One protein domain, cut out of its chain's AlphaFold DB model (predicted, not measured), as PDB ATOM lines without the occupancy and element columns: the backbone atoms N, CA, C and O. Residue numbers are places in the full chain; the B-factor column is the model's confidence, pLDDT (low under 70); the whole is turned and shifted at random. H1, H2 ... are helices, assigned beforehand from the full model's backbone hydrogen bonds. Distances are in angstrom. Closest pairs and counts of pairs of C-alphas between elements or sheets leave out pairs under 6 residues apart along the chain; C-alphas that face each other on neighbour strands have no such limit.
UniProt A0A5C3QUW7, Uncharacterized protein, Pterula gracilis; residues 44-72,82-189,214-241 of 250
ATOM      1  N   THR A  44     150.578 157.152 145.579       63.34
ATOM      2  CA  THR A  44     149.368 157.942 145.344       63.34
ATOM      3  C   THR A  44     148.404 157.341 144.316       63.34
ATOM      4  O   THR A  44     147.212 157.261 144.625       63.34
ATOM      5  N   PRO A  45     148.853 156.843 143.143       71.19
ATOM      6  CA  PRO A  45     147.952 156.140 142.227       71.19
ATOM      7  C   PRO A  45     147.440 154.822 142.820       71.19
ATOM      8  O   PRO A  45     146.288 154.465 142.588       71.19
ATOM      9  N   LEU A  46     148.249 154.133 143.636       74.06
ATOM     10  CA  LEU A  46     147.838 152.910 144.331       74.06
ATOM     11  C   LEU A  46     146.654 153.161 145.264       74.06
ATOM     12  O   LEU A  46     145.678 152.423 145.208       74.06
ATOM     13  N   LEU A  47     146.705 154.215 146.080       65.50
ATOM     14  CA  LEU A  47     145.606 154.573 146.981       65.50
ATOM     15  C   LEU A  47     144.349 155.024 146.222       65.50
ATOM     16  O   LEU A  47     143.236 154.647 146.593       65.50
ATOM     17  N   GLY A  48     144.530 155.778 145.133       68.44
ATOM     18  CA  GLY A  48     143.440 156.169 144.237       68.44
ATOM     19  C   GLY A  48     142.758 154.970 143.576       68.44
ATOM     20  O   GLY A  48     141.538 154.962 143.455       68.44
ATOM     21  N   ALA A  49     143.520 153.935 143.209       73.75
ATOM     22  CA  ALA A  49     142.998 152.685 142.660       73.75
ATOM     23  C   ALA A  49     142.411 151.753 143.736       73.75
ATOM     24  O   ALA A  49     141.448 151.036 143.473       73.75
ATOM     25  N   LEU A  50     142.942 151.780 144.960       73.44
ATOM     26  CA  LEU A  50     142.449 150.965 146.072       73.44
ATOM     27  C   LEU A  50     141.045 151.378 146.504       73.44
ATOM     28  O   LEU A  50     140.242 150.507 146.826       73.44
ATOM     29  N   SER A  51     140.725 152.675 146.489       73.19
ATOM     30  CA  SER A  51     139.404 153.163 146.905       73.19
ATOM     31  C   SER A  51     138.231 152.579 146.092       73.19
ATOM     32  O   SER A  51     137.341 151.988 146.708       73.19
ATOM     33  N   PRO A  52     138.203 152.634 144.743       72.62
ATOM     34  CA  PRO A  52     137.122 152.026 143.969       72.62
ATOM     35  C   PRO A  52     137.112 150.498 144.089       72.62
ATOM     36  O   PRO A  52     136.036 149.905 144.082       72.62
ATOM     37  N   VAL A  53     138.273 149.852 144.257       76.69
ATOM     38  CA  VAL A  53     138.352 148.400 144.490       76.69
ATOM     39  C   VAL A  53     137.728 148.027 145.838       76.69
ATOM     40  O   VAL A  53     136.929 147.096 145.899       76.69
ATOM     41  N   LEU A  54     138.022 148.778 146.902       70.12
ATOM     42  CA  LEU A  54     137.401 148.629 148.222       70.12
ATOM     43  C   LEU A  54     135.896 148.901 148.165       70.12
ATOM     44  O   LEU A  54     135.117 148.128 148.722       70.12
ATOM     45  N   ALA A  55     135.477 149.950 147.457       73.56
ATOM     46  CA  ALA A  55     134.068 150.280 147.268       73.56
ATOM     47  C   ALA A  55     133.317 149.161 146.528       73.56
ATOM     48  O   ALA A  55     132.235 148.760 146.954       73.56
ATOM     49  N   LEU A  56     133.906 148.604 145.465       75.81
ATOM     50  CA  LEU A  56     133.350 147.470 144.723       75.81
ATOM     51  C   LEU A  56     133.318 146.192 145.561       75.81
ATOM     52  O   LEU A  56     132.289 145.524 145.596       75.81
ATOM     53  N   ALA A  57     134.400 145.858 146.265       74.44
ATOM     54  CA  ALA A  57     134.448 144.693 147.147       74.44
ATOM     55  C   ALA A  57     133.372 144.781 148.240       74.44
ATOM     56  O   ALA A  57     132.681 143.800 148.524       74.44
ATOM     57  N   TYR A  58     133.174 145.974 148.798       73.56
ATOM     58  CA  TYR A  58     132.138 146.236 149.785       73.56
ATOM     59  C   TYR A  58     130.722 146.155 149.185       73.56
ATOM     60  O   TYR A  58     129.846 145.520 149.773       73.56
ATOM     61  N   LEU A  59     130.497 146.694 147.980       75.50
ATOM     62  CA  LEU A  59     129.244 146.506 147.236       75.50
ATOM     63  C   LEU A  59     128.958 145.026 146.962       75.50
ATOM     64  O   LEU A  59     127.832 144.578 147.159       75.50
ATOM     65  N   CYS A  60     129.962 144.245 146.564       80.00
ATOM     66  CA  CYS A  60     129.830 142.803 146.371       80.00
ATOM     67  C   CYS A  60     129.428 142.096 147.671       80.00
ATOM     68  O   CYS A  60     128.492 141.296 147.659       80.00
ATOM     69  N   ALA A  61     130.071 142.427 148.797       72.31
ATOM     70  CA  ALA A  61     129.721 141.880 150.108       72.31
ATOM     71  C   ALA A  61     128.277 142.225 150.503       72.31
ATOM     72  O   ALA A  61     127.542 141.363 150.980       72.31
ATOM     73  N   LEU A  62     127.833 143.455 150.242       70.00
ATOM     74  CA  LEU A  62     126.459 143.884 150.493       70.00
ATOM     75  C   LEU A  62     125.441 143.208 149.587       70.00
ATOM     76  O   LEU A  62     124.376 142.832 150.061       70.00
ATOM     77  N   LEU A  63     125.739 143.052 148.297       81.56
ATOM     78  CA  LEU A  63     124.863 142.359 147.354       81.56
ATOM     79  C   LEU A  63     124.723 140.886 147.731       81.56
ATOM     80  O   LEU A  63     123.614 140.350 147.714       81.56
ATOM     81  N   TRP A  64     125.832 140.250 148.111       82.44
ATOM     82  CA  TRP A  64     125.836 138.885 148.619       82.44
ATOM     83  C   TRP A  64     124.995 138.765 149.893       82.44
ATOM     84  O   TRP A  64     124.096 137.931 149.968       82.44
ATOM     85  N   MET A  65     125.189 139.675 150.843       67.50
ATOM     86  CA  MET A  65     124.426 139.719 152.089       67.50
ATOM     87  C   MET A  65     122.943 140.042 151.891       67.50
ATOM     88  O   MET A  65     122.083 139.461 152.548       67.50
ATOM     89  N   TYR A  66     122.616 140.929 150.954       76.88
ATOM     90  CA  TYR A  66     121.240 141.236 150.575       76.88
ATOM     91  C   TYR A  66     120.544 140.010 149.980       76.88
ATOM     92  O   TYR A  66     119.387 139.735 150.306       76.88
ATOM     93  N   ARG A  67     121.252 139.244 149.141       84.62
ATOM     94  CA  ARG A  67     120.753 137.961 148.629       84.62
ATOM     95  C   ARG A  67     120.545 136.954 149.754       84.62
ATOM     96  O   ARG A  67     119.449 136.413 149.860       84.62
ATOM     97  N   PHE A  68     121.518 136.807 150.650       78.62
ATOM     98  CA  PHE A  68     121.420 135.915 151.806       78.62
ATOM     99  C   PHE A  68     120.226 136.249 152.718       78.62
ATOM    100  O   PHE A  68     119.485 135.361 153.143       78.62
ATOM    101  N   ALA A  69     119.986 137.539 152.975       71.88
ATOM    102  CA  ALA A  69     118.843 138.008 153.757       71.88
ATOM    103  C   ALA A  69     117.498 137.781 153.044       71.88
ATOM    104  O   ALA A  69     116.491 137.521 153.700       71.88
ATOM    105  N   LYS A  70     117.470 137.866 151.707       80.44
ATOM    106  CA  LYS A  70     116.277 137.563 150.902       80.44
ATOM    107  C   LYS A  70     115.930 136.073 150.941       80.44
ATOM    108  O   LYS A  70     114.750 135.737 150.935       80.44
ATOM    109  N   GLU A  71     116.937 135.207 150.975       86.19
ATOM    110  CA  GLU A  71     116.775 133.749 151.010       86.19
ATOM    111  C   GLU A  71     116.346 133.228 152.390       86.19
ATOM    112  O   GLU A  71     115.672 132.207 152.468       86.19
ATOM    113  N   ASN A  72     116.660 133.953 153.469       80.44
ATOM    114  CA  ASN A  72     116.352 133.556 154.847       80.44
ATOM    115  C   ASN A  72     115.429 134.578 155.545       80.44
ATOM    116  O   ASN A  72     115.875 135.297 156.449       80.44
ATOM    117  N   THR A  82     109.422 144.424 159.886       67.69
ATOM    118  CA  THR A  82     110.036 143.747 158.733       67.69
ATOM    119  C   THR A  82     110.523 144.719 157.664       67.69
ATOM    120  O   THR A  82     111.618 144.552 157.129       67.69
ATOM    121  N   LYS A  83     109.747 145.772 157.364       68.62
ATOM    122  CA  LYS A  83     110.142 146.779 156.358       68.62
ATOM    123  C   LYS A  83     111.418 147.503 156.766       68.62
ATOM    124  O   LYS A  83     112.271 147.791 155.942       68.62
ATOM    125  N   VAL A  84     111.557 147.752 158.053       66.19
ATOM    126  CA  VAL A  84     112.604 148.577 158.644       66.19
ATOM    127  C   VAL A  84     113.952 147.874 158.627       66.19
ATOM    128  O   VAL A  84     114.950 148.442 158.184       66.19
ATOM    129  N   GLN A  85     113.975 146.610 159.052       70.81
ATOM    130  CA  GLN A  85     115.194 145.804 159.021       70.81
ATOM    131  C   GLN A  85     115.712 145.587 157.598       70.81
ATOM    132  O   GLN A  85     116.909 145.403 157.411       70.81
ATOM    133  N   LYS A  86     114.837 145.675 156.591       74.50
ATOM    134  CA  LYS A  86     115.230 145.565 155.185       74.50
ATOM    135  C   LYS A  86     116.071 146.753 154.702       74.50
ATOM    136  O   LYS A  86     116.949 146.557 153.869       74.50
ATOM    137  N   TYR A  87     115.818 147.964 155.205       72.88
ATOM    138  CA  TYR A  87     116.521 149.173 154.749       72.88
ATOM    139  C   TYR A  87     117.762 149.517 155.579       72.88
ATOM    140  O   TYR A  87     118.660 150.173 155.058       72.88
ATOM    141  N   ALA A  88     117.853 149.059 156.832       75.25
ATOM    142  CA  ALA A  88     118.984 149.382 157.705       75.25
ATOM    143  C   ALA A  88     120.367 149.039 157.096       75.25
ATOM    144  O   ALA A  88     121.238 149.909 157.114       75.25
ATOM    145  N   PRO A  89     120.593 147.863 156.473       78.25
ATOM    146  CA  PRO A  89     121.889 147.543 155.867       78.25
ATOM    147  C   PRO A  89     122.251 148.469 154.702       78.25
ATOM    148  O   PRO A  89     123.411 148.832 154.542       78.25
ATOM    149  N   ALA A  90     121.260 148.892 153.909       75.69
ATOM    150  CA  ALA A  90     121.478 149.802 152.785       75.69
ATOM    151  C   ALA A  90     121.898 151.208 153.249       75.69
ATOM    152  O   ALA A  90     122.662 151.890 152.575       75.69
ATOM    153  N   VAL A  91     121.427 151.637 154.420       77.25
ATOM    154  CA  VAL A  91     121.809 152.918 155.023       77.25
ATOM    155  C   VAL A  91     123.278 152.900 155.453       77.25
ATOM    156  O   VAL A  91     124.038 153.786 155.063       77.25
ATOM    157  N   TYR A  92     123.702 151.871 156.195       82.25
ATOM    158  CA  TYR A  92     125.107 151.734 156.596       82.25
ATOM    159  C   TYR A  92     126.033 151.512 155.399       82.25
ATOM    160  O   TYR A  92     127.143 152.038 155.378       82.25
ATOM    161  N   ALA A  93     125.547 150.818 154.370       80.25
ATOM    162  CA  ALA A  93     126.257 150.648 153.116       80.25
ATOM    163  C   ALA A  93     126.648 151.979 152.468       80.25
ATOM    164  O   ALA A  93     127.802 152.201 152.103       80.25
ATOM    165  N   LEU A  94     125.671 152.878 152.341       77.19
ATOM    166  CA  LEU A  94     125.894 154.210 151.790       77.19
ATOM    167  C   LEU A  94     126.853 155.026 152.662       77.19
ATOM    168  O   LEU A  94     127.656 155.776 152.116       77.19
ATOM    169  N   ALA A  95     126.816 154.847 153.987       82.38
ATOM    170  CA  ALA A  95     127.741 155.506 154.910       82.38
ATOM    171  C   ALA A  95     129.197 155.019 154.758       82.38
ATOM    172  O   ALA A  95     130.126 155.820 154.839       82.38
ATOM    173  N   VAL A  96     129.418 153.728 154.490       86.56
ATOM    174  CA  VAL A  96     130.764 153.216 154.176       86.56
ATOM    175  C   VAL A  96     131.258 153.776 152.848       86.56
ATOM    176  O   VAL A  96     132.401 154.217 152.750       86.56
ATOM    177  N   LEU A  97     130.402 153.788 151.823       80.50
ATOM    178  CA  LEU A  97     130.766 154.313 150.507       80.50
ATOM    179  C   LEU A  97     131.086 155.809 150.555       80.50
ATOM    180  O   LEU A  97     132.048 156.239 149.921       80.50
ATOM    181  N   SER A  98     130.333 156.595 151.329       80.56
ATOM    182  CA  SER A  98     130.626 158.020 151.509       80.56
ATOM    183  C   SER A  98     131.945 158.242 152.252       80.56
ATOM    184  O   SER A  98     132.727 159.100 151.846       80.56
ATOM    185  N   GLY A  99     132.246 157.436 153.274       85.00
ATOM    186  CA  GLY A  99     133.535 157.480 153.962       85.00
ATOM    187  C   GLY A  99     134.711 157.107 153.048       85.00
ATOM    188  O   GLY A  99     135.720 157.812 153.033       85.00
ATOM    189  N   LEU A 100     134.567 156.072 152.212       85.06
ATOM    190  CA  LEU A 100     135.588 155.682 151.229       85.06
ATOM    191  C   LEU A 100     135.804 156.759 150.158       85.06
ATOM    192  O   LEU A 100     136.949 157.067 149.809       85.06
ATOM    193  N   ALA A 101     134.729 157.379 149.671       81.19
ATOM    194  CA  ALA A 101     134.822 158.515 148.759       81.19
ATOM    195  C   ALA A 101     135.560 159.698 149.413       81.19
ATOM    196  O   ALA A 101     136.463 160.271 148.801       81.19
ATOM    197  N   GLY A 102     135.258 160.004 150.680       82.62
ATOM    198  CA  GLY A 102     135.971 161.015 151.468       82.62
ATOM    199  C   GLY A 102     137.463 160.710 151.626       82.62
ATOM    200  O   GLY A 102     138.302 161.596 151.442       82.62
ATOM    201  N   THR A 103     137.828 159.444 151.871       88.56
ATOM    202  CA  THR A 103     139.244 159.036 151.908       88.56
ATOM    203  C   THR A 103     139.938 159.202 150.559       88.56
ATOM    204  O   THR A 103     141.060 159.695 150.510       88.56
ATOM    205  N   ALA A 104     139.278 158.857 149.449       83.94
ATOM    206  CA  ALA A 104     139.853 159.048 148.119       83.94
ATOM    207  C   ALA A 104     140.106 160.528 147.825       83.94
ATOM    208  O   ALA A 104     141.185 160.881 147.357       83.94
ATOM    209  N   LEU A 105     139.138 161.391 148.147       82.38
ATOM    210  CA  LEU A 105     139.251 162.834 147.953       82.38
ATOM    211  C   LEU A 105     140.365 163.441 148.805       82.38
ATOM    212  O   LEU A 105     141.157 164.220 148.291       82.38
ATOM    213  N   THR A 106     140.476 163.065 150.081       86.88
ATOM    214  CA  THR A 106     141.544 163.568 150.967       86.88
ATOM    215  C   THR A 106     142.928 163.101 150.530       86.88
ATOM    216  O   THR A 106     143.864 163.899 150.534       86.88
ATOM    217  N   ILE A 107     143.068 161.847 150.090       86.81
ATOM    218  CA  ILE A 107     144.328 161.330 149.536       86.81
ATOM    219  C   ILE A 107     144.672 162.033 148.224       86.81
ATOM    220  O   ILE A 107     145.822 162.414 148.017       86.81
ATOM    221  N   TRP A 108     143.688 162.223 147.347       82.56
ATOM    222  CA  TRP A 108     143.872 162.955 146.100       82.56
ATOM    223  C   TRP A 108     144.301 164.398 146.367       82.56
ATOM    224  O   TRP A 108     145.244 164.877 145.747       82.56
ATOM    225  N   LEU A 109     143.683 165.067 147.344       81.00
ATOM    226  CA  LEU A 109     144.081 166.409 147.757       81.00
ATOM    227  C   LEU A 109     145.540 166.395 148.217       81.00
ATOM    228  O   LEU A 109     146.339 167.185 147.726       81.00
ATOM    229  N   LEU A 110     145.900 165.430 149.075       85.12
ATOM    230  CA  LEU A 110     147.264 165.223 149.566       85.12
ATOM    231  C   LEU A 110     148.279 165.032 148.420       85.12
ATOM    232  O   LEU A 110     149.403 165.521 148.507       85.12
ATOM    233  N   ALA A 111     147.856 164.379 147.332       82.44
ATOM    234  CA  ALA A 111     148.640 164.149 146.118       82.44
ATOM    235  C   ALA A 111     148.966 165.424 145.338       82.44
ATOM    236  O   ALA A 111     150.009 165.482 144.689       82.44
ATOM    237  N   GLN A 112     148.070 166.413 145.365       80.19
ATOM    238  CA  GLN A 112     148.233 167.663 144.620       80.19
ATOM    239  C   GLN A 112     149.161 168.653 145.337       80.19
ATOM    240  O   GLN A 112     149.829 169.452 144.687       80.19
ATOM    241  N   TYR A 113     149.284 168.565 146.667       76.38
ATOM    242  CA  TYR A 113     150.113 169.483 147.463       76.38
ATOM    243  C   TYR A 113     151.579 169.662 147.043       76.38
ATOM    244  O   TYR A 113     152.042 170.795 147.132       76.38
ATOM    245  N   PRO A 114     152.346 168.638 146.621       78.56
ATOM    246  CA  PRO A 114     153.728 168.853 146.187       78.56
ATOM    247  C   PRO A 114     153.854 169.699 144.911       78.56
ATOM    248  O   PRO A 114     154.935 170.218 144.644       78.56
ATOM    249  N   TYR A 115     152.782 169.848 144.127       77.69
ATOM    250  CA  TYR A 115     152.795 170.656 142.907       77.69
ATOM    251  C   TYR A 115     152.554 172.149 143.176       77.69
ATOM    252  O   TYR A 115     152.836 172.976 142.305       77.69
ATOM    253  N   LEU A 116     152.095 172.517 144.378       76.50
ATOM    254  CA  LEU A 116     151.985 173.911 144.799       76.50
ATOM    255  C   LEU A 116     153.366 174.399 145.264       76.50
ATOM    256  O   LEU A 116     153.929 173.895 146.235       76.50
ATOM    257  N   ARG A 117     153.930 175.376 144.543       70.44
ATOM    258  CA  ARG A 117     155.295 175.900 144.764       70.44
ATOM    259  C   ARG A 117     155.500 176.561 146.129       70.44
ATOM    260  O   ARG A 117     156.635 176.660 146.589       70.44
ATOM    261  N   GLU A 118     154.426 176.999 146.770       70.94
ATOM    262  CA  GLU A 118     154.448 177.597 148.099       70.94
ATOM    263  C   GLU A 118     154.051 176.518 149.103       70.94
ATOM    264  O   GLU A 118     152.903 176.077 149.153       70.94
ATOM    265  N   GLY A 119     155.043 176.010 149.836       64.50
ATOM    266  CA  GLY A 119     154.878 174.866 150.726       64.50
ATOM    267  C   GLY A 119     153.659 175.007 151.654       64.50
ATOM    268  O   GLY A 119     153.372 176.092 152.156       64.50
ATOM    269  N   PRO A 120     152.928 173.909 151.910       68.50
ATOM    270  CA  PRO A 120     151.645 173.962 152.596       68.50
ATOM    271  C   PRO A 120     151.773 174.472 154.030       68.50
ATOM    272  O   PRO A 120     152.647 174.040 154.790       68.50
ATOM    273  N   ASN A 121     150.811 175.304 154.429       82.38
ATOM    274  CA  ASN A 121     150.629 175.686 155.819       82.38
ATOM    275  C   ASN A 121     150.440 174.420 156.682       82.38
ATOM    276  O   ASN A 121     149.690 173.502 156.329       82.38
ATOM    277  N   VAL A 122     151.124 174.373 157.829       86.50
ATOM    278  CA  VAL A 122     151.026 173.282 158.812       86.50
ATOM    279  C   VAL A 122     149.566 173.026 159.186       86.50
ATOM    280  O   VAL A 122     149.147 171.874 159.298       86.50
ATOM    281  N   GLN A 123     148.768 174.089 159.290       87.69
ATOM    282  CA  GLN A 123     147.347 174.003 159.607       87.69
ATOM    283  C   GLN A 123     146.543 173.220 158.557       87.69
ATOM    284  O   GLN A 123     145.711 172.383 158.912       87.69
ATOM    285  N   THR A 124     146.824 173.424 157.270       86.00
ATOM    286  CA  THR A 124     146.150 172.712 156.176       86.00
ATOM    287  C   THR A 124     146.471 171.220 156.222       86.00
ATOM    288  O   THR A 124     145.567 170.392 156.111       86.00
ATOM    289  N   ARG A 125     147.733 170.855 156.488       87.12
ATOM    290  CA  ARG A 125     148.143 169.446 156.640       87.12
ATOM    291  C   ARG A 125     147.422 168.753 157.793       87.12
ATOM    292  O   ARG A 125     146.927 167.643 157.618       87.12
ATOM    293  N   VAL A 126     147.345 169.409 158.951       91.06
ATOM    294  CA  VAL A 126     146.628 168.876 160.123       91.06
ATOM    295  C   VAL A 126     145.140 168.700 159.812       91.06
ATOM    296  O   VAL A 126     144.565 167.669 160.149       91.06
ATOM    297  N   SER A 127     144.537 169.654 159.104       90.50
ATOM    298  CA  SER A 127     143.119 169.595 158.721       90.50
ATOM    299  C   SER A 127     142.821 168.412 157.795       90.50
ATOM    300  O   SER A 127     141.867 167.671 158.025       90.50
ATOM    301  N   ILE A 128     143.670 168.170 156.791       90.31
ATOM    302  CA  ILE A 128     143.529 167.018 155.885       90.31
ATOM    303  C   ILE A 128     143.721 165.703 156.633       90.31
ATOM    304  O   ILE A 128     142.974 164.757 156.400       90.31
ATOM    305  N   ALA A 129     144.694 165.635 157.545       92.00
ATOM    306  CA  ALA A 129     144.917 164.447 158.360       92.00
ATOM    307  C   ALA A 129     143.700 164.131 159.248       92.00
ATOM    308  O   ALA A 129     143.301 162.971 159.348       92.00
ATOM    309  N   LEU A 130     143.068 165.153 159.836       92.19
ATOM    310  CA  LEU A 130     141.827 165.001 160.602       92.19
ATOM    311  C   LEU A 130     140.657 164.536 159.727       92.19
ATOM    312  O   LEU A 130     139.922 163.643 160.139       92.19
ATOM    313  N   LEU A 131     140.502 165.080 158.516       90.56
ATOM    314  CA  LEU A 131     139.463 164.646 157.570       90.56
ATOM    315  C   LEU A 131     139.674 163.205 157.095       90.56
ATOM    316  O   LEU A 131     138.717 162.433 156.995       90.56
ATOM    317  N   LEU A 132     140.926 162.816 156.847       91.25
ATOM    318  CA  LEU A 132     141.285 161.444 156.504       91.25
ATOM    319  C   LEU A 132     140.946 160.495 157.659       91.25
ATOM    320  O   LEU A 132     140.320 159.457 157.440       91.25
ATOM    321  N   PHE A 133     141.302 160.875 158.890       93.75
ATOM    322  CA  PHE A 133     140.943 160.130 160.094       93.75
ATOM    323  C   PHE A 133     139.424 160.012 160.253       93.75
ATOM    324  O   PHE A 133     138.929 158.908 160.461       93.75
ATOM    325  N   ALA A 134     138.672 161.102 160.092       92.12
ATOM    326  CA  ALA A 134     137.212 161.104 160.188       92.12
ATOM    327  C   ALA A 134     136.560 160.196 159.129       92.12
ATOM    328  O   ALA A 134     135.644 159.427 159.440       92.12
ATOM    329  N   SER A 135     137.067 160.230 157.894       90.62
ATOM    330  CA  SER A 135     136.587 159.403 156.780       90.62
ATOM    331  C   SER A 135     136.867 157.912 157.009       90.62
ATOM    332  O   SER A 135     135.974 157.074 156.838       90.62
ATOM    333  N   LEU A 136     138.077 157.569 157.467       92.25
ATOM    334  CA  LEU A 136     138.451 156.198 157.838       92.25
ATOM    335  C   LEU A 136     137.651 155.701 159.041       92.25
ATOM    336  O   LEU A 136     137.105 154.600 158.996       92.25
ATOM    337  N   TRP A 137     137.537 156.520 160.088       93.44
ATOM    338  CA  TRP A 137     136.742 156.230 161.277       93.44
ATOM    339  C   TRP A 137     135.305 155.895 160.893       93.44
ATOM    340  O   TRP A 137     134.808 154.830 161.259       93.44
ATOM    341  N   THR A 138     134.665 156.756 160.096       89.75
ATOM    342  CA  THR A 138     133.283 156.574 159.631       89.75
ATOM    343  C   THR A 138     133.144 155.282 158.829       89.75
ATOM    344  O   THR A 138     132.239 154.498 159.103       89.75
ATOM    345  N   SER A 139     134.059 155.014 157.894       89.31
ATOM    346  CA  SER A 139     134.027 153.807 157.052       89.31
ATOM    347  C   SER A 139     134.187 152.525 157.870       89.31
ATOM    348  O   SER A 139     133.406 151.588 157.723       89.31
ATOM    349  N   LEU A 140     135.177 152.485 158.766       91.75
ATOM    350  CA  LEU A 140     135.465 151.311 159.592       91.75
ATOM    351  C   LEU A 140     134.310 151.000 160.539       91.75
ATOM    352  O   LEU A 140     133.871 149.857 160.638       91.75
ATOM    353  N   THR A 141     133.797 152.019 161.218       92.44
ATOM    354  CA  THR A 141     132.736 151.845 162.211       92.44
ATOM    355  C   THR A 141     131.383 151.550 161.570       92.44
ATOM    356  O   THR A 141     130.698 150.641 162.028       92.44
ATOM    357  N   SER A 142     131.003 152.225 160.480       90.00
ATOM    358  CA  SER A 142     129.772 151.892 159.740       90.00
ATOM    359  C   SER A 142     129.846 150.508 159.089       90.00
ATOM    360  O   SER A 142     128.860 149.764 159.105       90.00
ATOM    361  N   GLY A 143     131.024 150.105 158.603       89.75
ATOM    362  CA  GLY A 143     131.288 148.744 158.141       89.75
ATOM    363  C   GLY A 143     131.102 147.729 159.265       89.75
ATOM    364  O   GLY A 143     130.331 146.783 159.113       89.75
ATOM    365  N   ALA A 144     131.722 147.964 160.425       90.12
ATOM    366  CA  ALA A 144     131.563 147.119 161.606       90.12
ATOM    367  C   ALA A 144     130.092 147.014 162.040       90.12
ATOM    368  O   ALA A 144     129.590 145.905 162.210       90.12
ATOM    369  N   TYR A 145     129.362 148.131 162.129       86.94
ATOM    370  CA  TYR A 145     127.927 148.118 162.435       86.94
ATOM    371  C   TYR A 145     127.119 147.327 161.403       86.94
ATOM    372  O   TYR A 145     126.244 146.553 161.792       86.94
ATOM    373  N   SER A 146     127.441 147.445 160.112       85.62
ATOM    374  CA  SER A 146     126.807 146.639 159.061       85.62
ATOM    375  C   SER A 146     126.965 145.145 159.346       85.62
ATOM    376  O   SER A 146     125.975 144.414 159.354       85.62
ATOM    377  N   PHE A 147     128.191 144.697 159.642       85.06
ATOM    378  CA  PHE A 147     128.481 143.296 159.963       85.06
ATOM    379  C   PHE A 147     127.749 142.817 161.219       85.06
ATOM    380  O   PHE A 147     127.172 141.729 161.211       85.06
ATOM    381  N   ILE A 148     127.714 143.638 162.272       86.50
ATOM    382  CA  ILE A 148     127.012 143.320 163.523       86.50
ATOM    383  C   ILE A 148     125.513 143.104 163.263       86.50
ATOM    384  O   ILE A 148     124.940 142.137 163.763       86.50
ATOM    385  N   PHE A 149     124.879 143.957 162.452       80.38
ATOM    386  CA  PHE A 149     123.452 143.833 162.129       80.38
ATOM    387  C   PHE A 149     123.119 142.638 161.244       80.38
ATOM    388  O   PHE A 149     122.015 142.095 161.319       80.38
ATOM    389  N   LEU A 150     124.067 142.221 160.411       78.44
ATOM    390  CA  LEU A 150     123.903 141.058 159.553       78.44
ATOM    391  C   LEU A 150     123.993 139.748 160.343       78.44
ATOM    392  O   LEU A 150     123.296 138.785 160.016       78.44
ATOM    393  N   HIS A 151     124.798 139.709 161.406       80.88
ATOM    394  CA  HIS A 151     125.004 138.490 162.171       80.88
ATOM    395  C   HIS A 151     123.849 138.225 163.165       80.88
ATOM    396  O   HIS A 151     123.632 139.006 164.094       80.88
ATOM    397  N   PRO A 152     123.100 137.108 163.038       78.31
ATOM    398  CA  PRO A 152     121.900 136.846 163.840       78.31
ATOM    399  C   PRO A 152     122.165 136.811 165.342       78.31
ATOM    400  O   PRO A 152     121.387 137.364 166.114       78.31
ATOM    401  N   ILE A 153     123.292 136.227 165.748       83.81
ATOM    402  CA  ILE A 153     123.643 136.047 167.160       83.81
ATOM    403  C   ILE A 153     123.969 137.394 167.818       83.81
ATOM    404  O   ILE A 153     123.746 137.573 169.011       83.81
ATOM    405  N   TRP A 154     124.484 138.362 167.051       80.12
ATOM    406  CA  TRP A 154     125.031 139.588 167.634       80.12
ATOM    407  C   TRP A 154     123.986 140.679 167.862       80.12
ATOM    408  O   TRP A 154     124.194 141.588 168.666       80.12
ATOM    409  N   THR A 155     122.827 140.549 167.216       70.81
ATOM    410  CA  THR A 155     121.699 141.472 167.399       70.81
ATOM    411  C   THR A 155     121.137 141.483 168.823       70.81
ATOM    412  O   THR A 155     120.465 142.439 169.204       70.81
ATOM    413  N   THR A 156     121.437 140.457 169.623       79.62
ATOM    414  CA  THR A 156     120.997 140.330 171.019       79.62
ATOM    415  C   THR A 156     121.859 141.142 171.994       79.62
ATOM    416  O   THR A 156     121.448 141.368 173.130       79.62
ATOM    417  N   TYR A 157     123.051 141.596 171.587       82.81
ATOM    418  CA  TYR A 157     123.954 142.322 172.483       82.81
ATOM    419  C   TYR A 157     123.552 143.795 172.666       82.81
ATOM    420  O   TYR A 157     123.108 144.445 171.715       82.81
ATOM    421  N   PRO A 158     123.819 144.383 173.851       75.56
ATOM    422  CA  PRO A 158     123.532 145.789 174.146       75.56
ATOM    423  C   PRO A 158     124.346 146.778 173.298       75.56
ATOM    424  O   PRO A 158     123.997 147.951 173.233       75.56
ATOM    425  N   ILE A 159     125.391 146.329 172.595       75.81
ATOM    426  CA  ILE A 159     126.093 147.138 171.583       75.81
ATOM    427  C   ILE A 159     125.161 147.562 170.438       75.81
ATOM    428  O   ILE A 159     125.378 148.615 169.843       75.81
ATOM    429  N   CYS A 160     124.084 146.813 170.183       76.12
ATOM    430  CA  CYS A 160     123.028 147.199 169.245       76.12
ATOM    431  C   CYS A 160     122.017 148.198 169.844       76.12
ATOM    432  O   CYS A 160     120.972 148.448 169.238       76.12
ATOM    433  N   SER A 161     122.288 148.745 171.034       84.31
ATOM    434  CA  SER A 161     121.448 149.753 171.680       84.31
ATOM    435  C   SER A 161     121.358 151.028 170.849       84.31
ATOM    436  O   SER A 161     122.277 151.418 170.134       84.31
ATOM    437  N   ILE A 162     120.244 151.739 170.993       79.56
ATOM    438  CA  ILE A 162     120.062 153.019 170.317       79.56
ATOM    439  C   ILE A 162     121.033 154.091 170.811       79.56
ATOM    440  O   ILE A 162     121.437 154.966 170.051       79.56
ATOM    441  N   GLY A 163     121.456 153.986 172.073       84.06
ATOM    442  CA  GLY A 163     122.405 154.921 172.665       84.06
ATOM    443  C   GLY A 163     123.782 154.845 172.008       84.06
ATOM    444  O   GLY A 163     124.366 155.884 171.717       84.06
ATOM    445  N   SER A 164     124.280 153.638 171.712       87.06
ATOM    446  CA  SER A 164     125.586 153.468 171.055       87.06
ATOM    447  C   SER A 164     125.569 154.006 169.625       87.06
ATOM    448  O   SER A 164     126.537 154.633 169.202       87.06
ATOM    449  N   GLN A 165     124.452 153.842 168.909       84.31
ATOM    450  CA  GLN A 165     124.273 154.405 167.571       84.31
ATOM    451  C   GLN A 165     124.254 155.933 167.590       84.31
ATOM    452  O   GLN A 165     124.960 156.557 166.804       84.31
ATOM    453  N   LEU A 166     123.493 156.544 168.502       83.38
ATOM    454  CA  LEU A 166     123.449 158.003 168.640       83.38
ATOM    455  C   LEU A 166     124.815 158.573 169.027       83.38
ATOM    456  O   LEU A 166     125.250 159.562 168.439       83.38
ATOM    457  N   LEU A 167     125.511 157.926 169.966       88.81
ATOM    458  CA  LEU A 167     126.857 158.320 170.372       88.81
ATOM    459  C   LEU A 167     127.845 158.213 169.206       88.81
ATOM    460  O   LEU A 167     128.649 159.117 168.994       88.81
ATOM    461  N   TRP A 168     127.763 157.134 168.426       89.06
ATOM    462  CA  TRP A 168     128.592 156.943 167.241       89.06
ATOM    463  C   TRP A 168     128.365 158.037 166.188       89.06
ATOM    464  O   TRP A 168     129.335 158.589 165.659       89.06
ATOM    465  N   ILE A 169     127.105 158.387 165.909       83.38
ATOM    466  CA  ILE A 169     126.768 159.449 164.950       83.38
ATOM    467  C   ILE A 169     127.260 160.802 165.463       83.38
ATOM    468  O   ILE A 169     127.876 161.546 164.703       83.38
ATOM    469  N   LEU A 170     127.048 161.102 166.748       85.88
ATOM    470  CA  LEU A 170     127.514 162.341 167.368       85.88
ATOM    471  C   LEU A 170     129.038 162.472 167.286       85.88
ATOM    472  O   LEU A 170     129.545 163.519 166.895       85.88
ATOM    473  N   LEU A 171     129.773 161.408 167.611       91.69
ATOM    474  CA  LEU A 171     131.233 161.422 167.569       91.69
ATOM    475  C   LEU A 171     131.755 161.608 166.140       91.69
ATOM    476  O   LEU A 171     132.652 162.415 165.905       91.69
ATOM    477  N   SER A 172     131.150 160.903 165.182       87.50
ATOM    478  CA  SER A 172     131.483 161.058 163.765       87.50
ATOM    479  C   SER A 172     131.224 162.495 163.311       87.50
ATOM    480  O   SER A 172     132.088 163.105 162.688       87.50
ATOM    481  N   TRP A 173     130.087 163.076 163.697       85.31
ATOM    482  CA  TRP A 173     129.749 164.465 163.402       85.31
ATOM    483  C   TRP A 173     130.778 165.455 163.965       85.31
ATOM    484  O   TRP A 173     131.209 166.346 163.238       85.31
ATOM    485  N   ILE A 174     131.236 165.271 165.209       91.12
ATOM    486  CA  ILE A 174     132.261 166.136 165.821       91.12
ATOM    487  C   ILE A 174     133.572 166.088 165.028       91.12
ATOM    488  O   ILE A 174     134.130 167.143 164.726       91.12
ATOM    489  N   PHE A 175     134.064 164.897 164.666       90.25
ATOM    490  CA  PHE A 175     135.309 164.767 163.894       90.25
ATOM    491  C   PHE A 175     135.218 165.454 162.534       90.25
ATOM    492  O   PHE A 175     136.148 166.141 162.113       90.25
ATOM    493  N   TRP A 176     134.074 165.305 161.879       85.62
ATOM    494  CA  TRP A 176     133.794 165.906 160.587       85.62
ATOM    495  C   TRP A 176     133.706 167.440 160.664       85.62
ATOM    496  O   TRP A 176     134.404 168.127 159.918       85.62
ATOM    497  N   VAL A 177     132.952 167.994 161.620       85.69
ATOM    498  CA  VAL A 177     132.850 169.453 161.827       85.69
ATOM    499  C   VAL A 177     134.201 170.060 162.203       85.69
ATOM    500  O   VAL A 177     134.563 171.119 161.689       85.69
ATOM    501  N   ALA A 178     134.976 169.387 163.057       91.31
ATOM    502  CA  ALA A 178     136.311 169.838 163.436       91.31
ATOM    503  C   ALA A 178     137.278 169.855 162.238       91.31
ATOM    504  O   ALA A 178     138.016 170.828 162.061       91.31
ATOM    505  N   GLY A 179     137.253 168.816 161.394       88.69
ATOM    506  CA  GLY A 179     138.058 168.741 160.170       88.69
ATOM    507  C   GLY A 179     137.696 169.836 159.164       88.69
ATOM    508  O   GLY A 179     138.572 170.580 158.719       88.69
ATOM    509  N   ALA A 180     136.401 169.998 158.879       84.44
ATOM    510  CA  ALA A 180     135.893 171.002 157.945       84.44
ATOM    511  C   ALA A 180     136.166 172.440 158.424       84.44
ATOM    512  O   ALA A 180     136.636 173.282 157.655       84.44
ATOM    513  N   GLY A 181     135.931 172.723 159.710       86.56
ATOM    514  CA  GLY A 181     136.200 174.034 160.303       86.56
ATOM    515  C   GLY A 181     137.687 174.396 160.292       86.56
ATOM    516  O   GLY A 181     138.049 175.534 159.992       86.56
ATOM    517  N   SER A 182     138.562 173.419 160.550       89.69
ATOM    518  CA  SER A 182     140.015 173.631 160.504       89.69
ATOM    519  C   SER A 182     140.503 173.928 159.086       89.69
ATOM    520  O   SER A 182     141.346 174.811 158.904       89.69
ATOM    521  N   LEU A 183     139.924 173.251 158.084       84.81
ATOM    522  CA  LEU A 183     140.247 173.471 156.677       84.81
ATOM    523  C   LEU A 183     139.823 174.870 156.216       84.81
ATOM    524  O   LEU A 183     140.617 175.561 155.582       84.81
ATOM    525  N   GLY A 184     138.618 175.317 156.585       83.25
ATOM    526  CA  GLY A 184     138.101 176.642 156.222       83.25
ATOM    527  C   GLY A 184     138.999 177.795 156.676       83.25
ATOM    528  O   GLY A 184     139.188 178.752 155.931       83.25
ATOM    529  N   ASN A 185     139.633 177.672 157.844       81.94
ATOM    530  CA  ASN A 185     140.573 178.675 158.354       81.94
ATOM    531  C   ASN A 185     141.926 178.685 157.618       81.94
ATOM    532  O   ASN A 185     142.646 179.676 157.690       81.94
ATOM    533  N   GLY A 186     142.289 177.605 156.916       76.44
ATOM    534  CA  GLY A 186     143.543 177.516 156.158       76.44
ATOM    535  C   GLY A 186     143.471 178.105 154.744       76.44
ATOM    536  O   GLY A 186     144.500 178.495 154.197       76.44
ATOM    537  N   VAL A 187     142.273 178.188 154.158       69.69
ATOM    538  CA  VAL A 187     142.038 178.649 152.775       69.69
ATOM    539  C   VAL A 187     142.192 180.165 152.537       69.69
ATOM    540  O   VAL A 187     142.722 180.514 151.482       69.69
ATOM    541  N   PRO A 188     141.795 181.098 153.432       63.16
ATOM    542  CA  PRO A 188     141.771 182.530 153.101       63.16
ATOM    543  C   PRO A 188     143.150 183.145 152.833       63.16
ATOM    544  O   PRO A 188     143.228 184.249 152.312       63.16
ATOM    545  N   HIS A 189     144.240 182.436 153.134       60.81
ATOM    546  CA  HIS A 189     145.592 182.880 152.801       60.81
ATOM    547  C   HIS A 189     145.994 182.618 151.341       60.81
ATOM    548  O   HIS A 189     146.989 183.176 150.892       60.81
ATOM    549  N   LEU A 214     133.494 171.793 145.540       62.12
ATOM    550  CA  LEU A 214     133.246 170.349 145.469       62.12
ATOM    551  C   LEU A 214     133.461 169.668 146.818       62.12
ATOM    552  O   LEU A 214     132.605 168.894 147.233       62.12
ATOM    553  N   VAL A 215     134.544 169.978 147.535       64.06
ATOM    554  CA  VAL A 215     134.793 169.414 148.872       64.06
ATOM    555  C   VAL A 215     133.705 169.870 149.842       64.06
ATOM    556  O   VAL A 215     133.063 169.039 150.477       64.06
ATOM    557  N   CYS A 216     133.396 171.169 149.881       65.62
ATOM    558  CA  CYS A 216     132.347 171.687 150.761       65.62
ATOM    559  C   CYS A 216     130.943 171.191 150.357       65.62
ATOM    560  O   CYS A 216     130.087 170.955 151.211       65.62
ATOM    561  N   GLY A 217     130.692 171.004 149.059       65.25
ATOM    562  CA  GLY A 217     129.423 170.538 148.503       65.25
ATOM    563  C   GLY A 217     129.171 169.050 148.739       65.25
ATOM    564  O   GLY A 217     128.088 168.685 149.198       65.25
ATOM    565  N   VAL A 218     130.173 168.201 148.492       62.75
ATOM    566  CA  VAL A 218     130.114 166.763 148.802       62.75
ATOM    567  C   VAL A 218     129.928 166.573 150.302       62.75
ATOM    568  O   VAL A 218     129.056 165.808 150.708       62.75
ATOM    569  N   GLU A 219     130.650 167.328 151.131       62.91
ATOM    570  CA  GLU A 219     130.481 167.268 152.580       62.91
ATOM    571  C   GLU A 219     129.059 167.648 153.002       62.91
ATOM    572  O   GLU A 219     128.391 166.856 153.666       62.91
ATOM    573  N   ARG A 220     128.528 168.795 152.553       67.62
ATOM    574  CA  ARG A 220     127.140 169.210 152.847       67.62
ATOM    575  C   ARG A 220     126.103 168.187 152.385       67.62
ATOM    576  O   ARG A 220     125.120 167.973 153.093       67.62
ATOM    577  N   GLY A 221     126.324 167.538 151.242       65.06
ATOM    578  CA  GLY A 221     125.465 166.463 150.745       65.06
ATOM    579  C   GLY A 221     125.468 165.238 151.662       65.06
ATOM    580  O   GLY A 221     124.405 164.714 152.000       65.06
ATOM    581  N   VAL A 222     126.646 164.823 152.136       61.00
ATOM    582  CA  VAL A 222     126.787 163.700 153.074       61.00
ATOM    583  C   VAL A 222     126.190 164.045 154.444       61.00
ATOM    584  O   VAL A 222     125.497 163.207 155.017       61.00
ATOM    585  N   TYR A 223     126.351 165.277 154.944       62.06
ATOM    586  CA  TYR A 223     125.689 165.730 156.177       62.06
ATOM    587  C   TYR A 223     124.170 165.791 156.034       62.06
ATOM    588  O   TYR A 223     123.457 165.360 156.937       62.06
ATOM    589  N   GLY A 224     123.661 166.293 154.907       68.75
ATOM    590  CA  GLY A 224     122.228 166.299 154.621       68.75
ATOM    591  C   GLY A 224     121.658 164.883 154.631       68.75
ATOM    592  O   GLY A 224     120.622 164.634 155.247       68.75
ATOM    593  N   LEU A 225     122.384 163.929 154.041       64.00
ATOM    594  CA  LEU A 225     122.015 162.519 154.063       64.00
ATOM    595  C   LEU A 225     122.096 161.924 155.476       64.00
ATOM    596  O   LEU A 225     121.181 161.210 155.874       64.00
ATOM    597  N   ALA A 226     123.129 162.241 156.258       62.47
ATOM    598  CA  ALA A 226     123.286 161.765 157.634       62.47
ATOM    599  C   ALA A 226     122.205 162.325 158.576       62.47
ATOM    600  O   ALA A 226     121.677 161.597 159.413       62.47
ATOM    601  N   ILE A 227     121.819 163.593 158.416       69.19
ATOM    602  CA  ILE A 227     120.718 164.216 159.165       69.19
ATOM    603  C   ILE A 227     119.379 163.607 158.748       69.19
ATOM    604  O   ILE A 227     118.549 163.310 159.607       69.19
ATOM    605  N   LEU A 228     119.168 163.366 157.452       71.19
ATOM    606  CA  LEU A 228     117.978 162.673 156.960       71.19
ATOM    607  C   LEU A 228     117.904 161.241 157.512       71.19
ATOM    608  O   LEU A 228     116.837 160.795 157.934       71.19
ATOM    609  N   GLN A 229     119.038 160.540 157.569       65.06
ATOM    610  CA  GLN A 229     119.163 159.221 158.188       65.06
ATOM    611  C   GLN A 229     118.886 159.273 159.690       65.06
ATOM    612  O   GLN A 229     118.149 158.425 160.185       65.06
ATOM    613  N   MET A 230     119.400 160.278 160.404       65.25
ATOM    614  CA  MET A 230     119.077 160.514 161.814       65.25
ATOM    615  C   MET A 230     117.580 160.714 161.999       65.25
ATOM    616  O   MET A 230     116.971 160.022 162.803       65.25
ATOM    617  N   TYR A 231     116.954 161.576 161.201       73.88
ATOM    618  CA  TYR A 231     115.509 161.787 161.258       73.88
ATOM    619  C   TYR A 231     114.726 160.500 160.991       73.88
ATOM    620  O   TYR A 231     113.759 160.210 161.701       73.88
ATOM    621  N   ALA A 232     115.156 159.707 160.007       71.88
ATOM    622  CA  ALA A 232     114.549 158.423 159.693       71.88
ATOM    623  C   ALA A 232     114.699 157.427 160.855       71.88
ATOM    624  O   ALA A 232     113.706 156.830 161.267       71.88
ATOM    625  N   LEU A 233     115.897 157.289 161.435       64.94
ATOM    626  CA  LEU A 233     116.185 156.403 162.569       64.94
ATOM    627  C   LEU A 233     115.486 156.858 163.859       64.94
ATOM    628  O   LEU A 233     114.963 156.033 164.608       64.94
ATOM    629  N   THR A 234     115.393 158.159 164.121       74.31
ATOM    630  CA  THR A 234     114.670 158.706 165.278       74.31
ATOM    631  C   THR A 234     113.164 158.482 165.146       74.31
ATOM    632  O   THR A 234     112.527 157.991 166.076       74.31
ATOM    633  N   ARG A 235     112.571 158.748 163.973       75.00
ATOM    634  CA  ARG A 235     111.159 158.405 163.693       75.00
ATOM    635  C   ARG A 235     110.898 156.921 163.907       75.00
ATOM    636  O   ARG A 235     109.886 156.532 164.482       75.00
ATOM    637  N   LEU A 236     111.821 156.099 163.437       65.12
ATOM    638  CA  LEU A 236     111.728 154.655 163.488       65.12
ATOM    639  C   LEU A 236     111.783 154.098 164.914       65.12
ATOM    640  O   LEU A 236     111.039 153.183 165.266       65.12
ATOM    641  N   THR A 237     112.659 154.653 165.740       66.44
ATOM    642  CA  THR A 237     112.818 154.239 167.137       66.44
ATOM    643  C   THR A 237     111.647 154.678 167.988       66.44
ATOM    644  O   THR A 237     111.163 153.881 168.789       66.44
ATOM    645  N   LEU A 238     111.126 155.882 167.744       72.81
ATOM    646  CA  LEU A 238     109.880 156.346 168.348       72.81
ATOM    647  C   LEU A 238     108.725 155.388 168.041       72.81
ATOM    648  O   LEU A 238     108.048 154.951 168.966       72.81
ATOM    649  N   LEU A 239     108.562 154.963 166.783       70.81
ATOM    650  CA  LEU A 239     107.529 153.985 166.410       70.81
ATOM    651  C   LEU A 239     107.710 152.632 167.115       70.81
ATOM    652  O   LEU A 239     106.729 152.013 167.525       70.81
ATOM    653  N   ARG A 240     108.955 152.168 167.284       66.88
ATOM    654  CA  ARG A 240     109.244 150.915 167.999       66.88
ATOM    655  C   ARG A 240     108.915 151.019 169.489       66.88
ATOM    656  O   ARG A 240     108.368 150.067 170.040       66.88
ATOM    657  N   MET A 241     109.216 152.152 170.124       71.56
ATOM    658  CA  MET A 241     108.868 152.384 171.529       71.56
ATOM    659  C   MET A 241     107.353 152.481 171.726       71.56
ATOM    660  O   MET A 241     106.830 151.858 172.645       71.56
TER     661      MET A 241
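What this domain is: This is residues 44 to 72, 82 to 189 and 214 to 241 of the 250 residues of an uncharacterized protein of Pterula gracilis (UniProt A0A5C3QUW7). Helices H2, H3, H4 and H5 form an up-and-down bundle, each running against the one before it, with H1 packed lengthwise on H2; H5 joins loosely. The printed part has 165 residues, helices H1 to H5 in chain order and no named strand: all helix, compact, radius of gyration of the C-alphas 17.8 A, spans 58 by 32 by 24 A.

How they stand to each other: The hub H2, residues 82 to 115, touches H3, residues 122 to 150, in a hairpin; closest C-alphas Val 96 and Ser 139, 4.4 A; shallow tilt, 24 degrees. H2 touches H1, residues 44 to 71, opposite ways at 5 degrees; closest C-alphas Gly 48 and Ala 104, 6.0 A. With residues 84 to 98 alone, H2 only just touches H5, residues 214 to 241, with 3 pairs of C-alphas within 8 A; closest Ser 98 and Val 222, 7.0 A. H3 and H4, residues 162 to 189, form a hairpin; closest C-alphas Leu 131 and Gly 179, 5.1 A. H4 and H5 are near each other. Every O i to N i+4 pair is within hydrogen-bond range in H3 and H5, against 23 of 24 in H1, 25 of 30 in H2 and 21 of 24 in H4.

Where its parts are: H2 spans 52.9 A from C-alpha 82 at (110.036, 143.747, 158.733); H4 spans 43.0 A, H3 42.1 A, H1 41.0 A and H5 40.0 A, ending at C-alpha 241 (108.868, 152.384, 171.529).

The domain as a whole: Residues 73 to 81 and 190 to 213 are not printed, with C-alpha gaps of 12.6 A and 19.1 A. The H3 to H4 link is long. In 32 residues, 214 to 227 among them, pLDDT is under 70.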